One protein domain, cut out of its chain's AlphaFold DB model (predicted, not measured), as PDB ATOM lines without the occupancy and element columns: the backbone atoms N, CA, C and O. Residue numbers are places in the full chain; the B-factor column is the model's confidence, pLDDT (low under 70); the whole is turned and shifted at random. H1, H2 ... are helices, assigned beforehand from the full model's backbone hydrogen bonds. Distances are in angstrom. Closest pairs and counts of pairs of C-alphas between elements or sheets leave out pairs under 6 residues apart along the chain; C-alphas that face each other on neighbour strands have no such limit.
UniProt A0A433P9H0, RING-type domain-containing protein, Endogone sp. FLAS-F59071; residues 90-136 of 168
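Overview. This is residues 90 to 136 of the 168 residues of the protein "RING-type domain-containing protein" of Endogone sp. FLAS-F59071 (UniProt A0A433P9H0). Two helices meet at a corner as an L: the longer, H2, sticks out as an arm with residues 123 to 136, while the shorter, H1, forms a small body together with the looped stretch of residues 90 to 105, which runs out and folds back beside it. The printed part has 47 residues with two named helices, H1 then H2 along the chain, and no named strand; the class is all helix. The whole is loose, with a radius of gyration of the C-alphas of 12.7 A, and elongated, spanning 37 by 20 by 16 A, and the arm makes the length.

Along the chain. H2, the longest helix, holds residues 118 to 135 and measures 26.2 A from first to last C-alpha. It begins at C-alpha 118, (-92.434, 64.108, 27.638), and ends at C-alpha 135, (-106.632, 45.596, 39.620). H1 holds residues 106 to 116, beginning at C-alpha 106, (-79.934, 55.163, 33.325), and measures 15.4 A. Residues 90 to 105 hold no named element.

Arrangement. H2 and H1 are close but not clearly touching, with 2 pairs of C-alphas within 8 A; their closest C-alphas, those of Val 121 and Val 114, are 6.8 A apart. Their lines are only just about perpendicular, at 72 degrees. A tight link of 1 residue joins them. Residues 90 to 91 pair with residues 103 to 104, antiparallel. In H1 and H2 every O i to N i+4 pair is within hydrogen-bond range.

Size, cuts and confidence. The two C-alphas farthest apart, those of Gly 99 and Asn 136, are 37.7 A apart. Without residues 123 to 136, which stand free, the body of 33 residues spans 23 by 19 by 10 A. The printed part has no cut. Its mean pLDDT is 88.7, and residues 134 to 136 are under 70.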
ATOM      1  N   LEU A  90     -76.580  49.677  28.316       91.75
ATOM      2  CA  LEU A  90     -76.987  50.639  27.301       91.75
ATOM      3  C   LEU A  90     -78.503  50.587  27.107       91.75
ATOM      4  O   LEU A  90     -79.128  49.532  27.256       91.75
ATOM      5  N   PHE A  91     -79.083  51.741  26.796       91.56
ATOM      6  CA  PHE A  91     -80.513  51.886  26.564       91.56
ATOM      7  C   PHE A  91     -80.769  52.423  25.163       91.56
ATOM      8  O   PHE A  91     -80.185  53.430  24.764       91.56
ATOM      9  N   ASP A  92     -81.685  51.779  24.455       92.88
ATOM     10  CA  ASP A  92     -82.192  52.262  23.178       92.88
ATOM     11  C   ASP A  92     -83.520  52.977  23.409       92.88
ATOM     12  O   ASP A  92     -84.318  52.561  24.259       92.88
ATOM     13  N   CYS A  93     -83.756  54.070  22.684       92.88
ATOM     14  CA  CYS A  93     -85.042  54.743  22.765       92.88
ATOM     15  C   CYS A  93     -86.135  53.844  22.156       92.88
ATOM     16  O   CYS A  93     -85.984  53.393  21.022       92.88
ATOM     17  N   PRO A  94     -87.241  53.570  22.876       90.44
ATOM     18  CA  PRO A  94     -88.311  52.715  22.364       90.44
ATOM     19  C   PRO A  94     -89.211  53.420  21.339       90.44
ATOM     20  O   PRO A  94     -90.023  52.760  20.692       90.44
ATOM     21  N   ALA A  95     -89.118  54.748  21.211       89.25
ATOM     22  CA  ALA A  95     -89.970  55.511  20.312       89.25
ATOM     23  C   ALA A  95     -89.613  55.195  18.842       89.25
ATOM     24  O   ALA A  95     -88.469  55.417  18.445       89.25
ATOM     25  N   PRO A  96     -90.569  54.745  18.001       85.88
ATOM     26  CA  PRO A  96     -90.285  54.303  16.629       85.88
ATOM     27  C   PRO A  96     -89.642  55.371  15.739       85.88
ATOM     28  O   PRO A  96     -88.954  55.056  14.772       85.88
ATOM     29  N   THR A  97     -89.900  56.643  16.042       86.88
ATOM     30  CA  THR A  97     -89.405  57.805  15.297       86.88
ATOM     31  C   THR A  97     -88.124  58.393  15.887       86.88
ATOM     32  O   THR A  97     -87.545  59.303  15.295       86.88
ATOM     33  N   CYS A  98     -87.656  57.888  17.032       88.56
ATOM     34  CA  CYS A  98     -86.437  58.355  17.670       88.56
ATOM     35  C   CYS A  98     -85.258  57.460  17.285       88.56
ATOM     36  O   CYS A  98     -85.187  56.297  17.666       88.56
ATOM     37  N   GLY A  99     -84.292  58.015  16.554       87.19
ATOM     38  CA  GLY A  99     -83.081  57.294  16.147       87.19
ATOM     39  C   GLY A  99     -81.997  57.198  17.227       87.19
ATOM     40  O   GLY A  99     -80.865  56.840  16.910       87.19
ATOM     41  N   THR A 100     -82.291  57.572  18.477       88.44
ATOM     42  CA  THR A 100     -81.284  57.593  19.548       88.44
ATOM     43  C   THR A 100     -81.080  56.189  20.112       88.44
ATOM     44  O   THR A 100     -81.979  55.617  20.728       88.44
ATOM     45  N   LEU A 101     -79.874  55.655  19.930       89.25
ATOM     46  CA  LEU A 101     -79.471  54.319  20.367       89.25
ATOM     47  C   LEU A 101     -78.288  54.395  21.332       89.25
ATOM     48  O   LEU A 101     -77.559  55.389  21.358       89.25
ATOM     49  N   ALA A 102     -78.074  53.320  22.087       87.31
ATOM     50  CA  ALA A 102     -76.907  53.135  22.942       87.31
ATOM     51  C   ALA A 102     -76.667  54.279  23.955       87.31
ATOM     52  O   ALA A 102     -75.527  54.682  24.210       87.31
ATOM     53  N   ILE A 103     -77.737  54.799  24.563       90.25
ATOM     54  CA  ILE A 103     -77.657  55.827  25.603       90.25
ATOM     55  C   ILE A 103     -76.962  55.237  26.834       90.25
ATOM     56  O   ILE A 103     -77.353  54.185  27.352       90.25
ATOM     57  N   LYS A 104     -75.915  55.924  27.300       86.75
ATOM     58  CA  LYS A 104     -75.088  55.495  28.430       86.75
ATOM     59  C   LYS A 104     -75.740  55.902  29.743       86.75
ATOM     60  O   LYS A 104     -76.122  57.052  29.901       86.75
ATOM     61  N   SER A 105     -75.749  55.010  30.730       86.19
ATOM     62  CA  SER A 105     -76.341  55.255  32.051       86.19
ATOM     63  C   SER A 105     -77.859  55.475  32.035       86.19
ATOM     64  O   SER A 105     -78.455  56.126  31.177       86.19
ATOM     65  N   ARG A 106     -78.502  54.975  33.091       89.00
ATOM     66  CA  ARG A 106     -79.934  55.163  33.325       89.00
ATOM     67  C   ARG A 106     -80.318  56.644  33.434       89.00
ATOM     68  O   ARG A 106     -81.406  57.007  33.006       89.00
ATOM     69  N   VAL A 107     -79.452  57.502  33.977       89.88
ATOM     70  CA  VAL A 107     -79.767  58.931  34.166       89.88
ATOM     71  C   VAL A 107     -79.894  59.654  32.826       89.88
ATOM     72  O   VAL A 107     -80.849  60.401  32.631       89.88
ATOM     73  N   GLN A 108     -78.980  59.404  31.881       91.00
ATOM     74  CA  GLN A 108     -79.059  60.032  30.557       91.00
ATOM     75  C   GLN A 108     -80.247  59.489  29.769       91.00
ATOM     76  O   GLN A 108     -80.921  60.251  29.087       91.00
ATOM     77  N   PHE A 109     -80.543  58.195  29.912       93.06
ATOM     78  CA  PHE A 109     -81.718  57.589  29.296       93.06
ATOM     79  C   PHE A 109     -83.021  58.230  29.787       93.06
ATOM     80  O   PHE A 109     -83.832  58.668  28.976       93.06
ATOM     81  N   LEU A 110     -83.202  58.363  31.104       92.88
ATOM     82  CA  LEU A 110     -84.377  59.034  31.665       92.88
ATOM     83  C   LEU A 110     -84.433  60.514  31.264       92.88
ATOM     84  O   LEU A 110     -85.498  61.008  30.907       92.88
ATOM     85  N   GLY A 111     -83.292  61.207  31.260       94.31
ATOM     86  CA  GLY A 111     -83.204  62.590  30.790       94.31
ATOM     87  C   GLY A 111     -83.610  62.743  29.322       94.31
ATOM     88  O   GLY A 111     -84.334  63.678  28.985       94.31
ATOM     89  N   HIS A 112     -83.207  61.811  28.456       94.56
ATOM     90  CA  HIS A 112     -83.624  61.767  27.056       94.56
ATOM     91  C   HIS A 112     -85.144  61.602  26.928       94.56
ATOM     92  O   HIS A 112     -85.780  62.407  26.251       94.56
ATOM     93  N   LEU A 113     -85.732  60.626  27.630       94.50
ATOM     94  CA  LEU A 113     -87.179  60.399  27.599       94.50
ATOM     95  C   LEU A 113     -87.963  61.635  28.058       94.50
ATOM     96  O   LEU A 113     -88.889  62.059  27.382       94.50
ATOM     97  N   VAL A 114     -87.560  62.265  29.163       94.88
ATOM     98  CA  VAL A 114     -88.264  63.444  29.693       94.88
ATOM     99  C   VAL A 114     -88.109  64.671  28.786       94.88
ATOM    100  O   VAL A 114     -89.022  65.481  28.704       94.88
ATOM    101  N   SER A 115     -86.974  64.830  28.101       94.50
ATOM    102  CA  SER A 115     -86.719  66.016  27.269       94.50
ATOM    103  C   SER A 115     -87.255  65.914  25.839       94.50
ATOM    104  O   SER A 115     -87.581  66.943  25.258       94.50
ATOM    105  N   HIS A 116     -87.329  64.709  25.266       93.25
ATOM    106  CA  HIS A 116     -87.711  64.503  23.860       93.25
ATOM    107  C   HIS A 116     -89.045  63.756  23.695       93.25
ATOM    108  O   HIS A 116     -89.634  63.810  22.620       93.25
ATOM    109  N   HIS A 117     -89.525  63.088  24.748       94.19
ATOM    110  CA  HIS A 117     -90.713  62.225  24.745       94.19
ATOM    111  C   HIS A 117     -91.602  62.481  25.977       94.19
ATOM    112  O   HIS A 117     -92.154  61.551  26.563       94.19
ATOM    113  N   ALA A 118     -91.718  63.743  26.411       93.75
ATOM    114  CA  ALA A 118     -92.434  64.108  27.638       93.75
ATOM    115  C   ALA A 118     -93.898  63.626  27.644       93.75
ATOM    116  O   ALA A 118     -94.343  63.049  28.637       93.75
ATOM    117  N   ASP A 119     -94.610  63.794  26.525       93.50
ATOM    118  CA  ASP A 119     -96.014  63.385  26.379       93.50
ATOM    119  C   ASP A 119     -96.181  61.853  26.450       93.50
ATOM    120  O   ASP A 119     -97.113  61.335  27.078       93.50
ATOM    121  N   ASP A 120     -95.240  61.107  25.860       92.00
ATOM    122  CA  ASP A 120     -95.212  59.640  25.917       92.00
ATOM    123  C   ASP A 120     -94.970  59.156  27.358       92.00
ATOM    124  O   ASP A 120     -95.608  58.215  27.832       92.00
ATOM    125  N   VAL A 121     -94.073  59.826  28.090       93.12
ATOM    126  CA  VAL A 121     -93.811  59.531  29.506       93.12
ATOM    127  C   VAL A 121     -95.039  59.838  30.362       93.12
ATOM    128  O   VAL A 121     -95.423  59.012  31.192       93.12
ATOM    129  N   GLU A 122     -95.676  60.996  30.175       94.12
ATOM    130  CA  GLU A 122     -96.860  61.383  30.946       94.12
ATOM    131  C   GLU A 122     -98.005  60.384  30.749       94.12
ATOM    132  O   GLU A 122     -98.581  59.890  31.724       94.12
ATOM    133  N   SER A 123     -98.322  60.061  29.493       93.50
ATOM    134  CA  SER A 123     -99.394  59.125  29.155       93.50
ATOM    135  C   SER A 123     -99.139  57.726  29.728       93.50
ATOM    136  O   SER A 123    -100.037  57.151  30.349       93.50
ATOM    137  N   ALA A 124     -97.909  57.213  29.626       91.88
ATOM    138  CA  ALA A 124     -97.533  55.919  30.192       91.88
ATOM    139  C   ALA A 124     -97.667  55.881  31.724       91.88
ATOM    140  O   ALA A 124     -98.199  54.915  32.280       91.88
ATOM    141  N   VAL A 125     -97.224  56.933  32.421       93.69
ATOM    142  CA  VAL A 125     -97.336  57.027  33.885       93.69
ATOM    143  C   VAL A 125     -98.803  57.072  34.318       93.69
ATOM    144  O   VAL A 125     -99.180  56.353  35.246       93.69
ATOM    145  N   ARG A 126     -99.648  57.862  33.642       94.19
ATOM    146  CA  ARG A 126    -101.096  57.908  33.919       94.19
ATOM    147  C   ARG A 126    -101.736  56.533  33.741       94.19
ATOM    148  O   ARG A 126    -102.375  56.034  34.666       94.19
ATOM    149  N   GLN A 127    -101.490  55.889  32.601       93.75
ATOM    150  CA  GLN A 127    -102.039  54.568  32.298       93.75
ATOM    151  C   GLN A 127    -101.634  53.513  33.337       93.75
ATOM    152  O   GLN A 127    -102.459  52.683  33.725       93.75
ATOM    153  N   PHE A 128    -100.381  53.538  33.804       93.00
ATOM    154  CA  PHE A 128     -99.893  52.609  34.823       93.00
ATOM    155  C   PHE A 128    -100.711  52.705  36.118       93.00
ATOM    156  O   PHE A 128    -101.279  51.707  36.563       93.00
ATOM    157  N   TYR A 129    -100.853  53.907  36.687       90.56
ATOM    158  CA  TYR A 129    -101.595  54.091  37.939       90.56
ATOM    159  C   TYR A 129    -103.099  53.838  37.789       90.56
ATOM    160  O   TYR A 129    -103.719  53.306  38.709       90.56
ATOM    161  N   GLU A 130    -103.690  54.151  36.637       91.88
ATOM    162  CA  GLU A 130    -105.093  53.819  36.354       91.88
ATOM    163  C   GLU A 130    -105.326  52.302  36.284       91.88
ATOM    164  O   GLU A 130    -106.347  51.799  36.760       91.88
ATOM    165  N   THR A 131    -104.375  51.553  35.720       86.25
ATOM    166  CA  THR A 131    -104.465  50.091  35.587       86.25
ATOM    167  C   THR A 131    -104.277  49.394  36.938       86.25
ATOM    168  O   THR A 131    -105.063  48.512  37.292       86.25
ATOM    169  N   GLU A 132    -103.306  49.838  37.736       77.62
ATOM    170  CA  GLU A 132    -103.074  49.330  39.095       77.62
ATOM    171  C   GLU A 132    -104.295  49.553  40.004       77.62
ATOM    172  O   GLU A 132    -104.699  48.653  40.743       77.62
ATOM    173  N   GLN A 133    -104.953  50.713  39.913       70.75
ATOM    174  CA  GLN A 133    -106.169  51.005  40.681       70.75
ATOM    175  C   GLN A 133    -107.359  50.116  40.291       70.75
ATOM    176  O   GLN A 133    -108.148  49.747  41.159       70.75
ATOM    177  N   ARG A 134    -107.483  49.726  39.014       61.38
ATOM    178  CA  ARG A 134    -108.514  48.771  38.562       61.38
ATOM    179  C   ARG A 134    -108.254  47.357  39.069       61.38
ATOM    180  O   ARG A 134    -109.198  46.672  39.440       61.38
ATOM    181  N   SER A 135    -106.991  46.928  39.112       61.03
ATOM    182  CA  SER A 135    -106.632  45.596  39.620       61.03
ATOM    183  C   SER A 135    -106.862  45.448  41.132       61.03
ATOM    184  O   SER A 135    -107.191  44.362  41.602       61.03
ATOM    185  N   ASN A 136    -106.761  46.553  41.879       59.22
ATOM    186  CA  ASN A 136    -106.891  46.579  43.336       59.22
ATOM    187  C   ASN A 136    -108.300  46.951  43.841       59.22
ATOM    188  O   ASN A 136    -108.493  47.066  45.052       59.22
TER     189      ASN A 136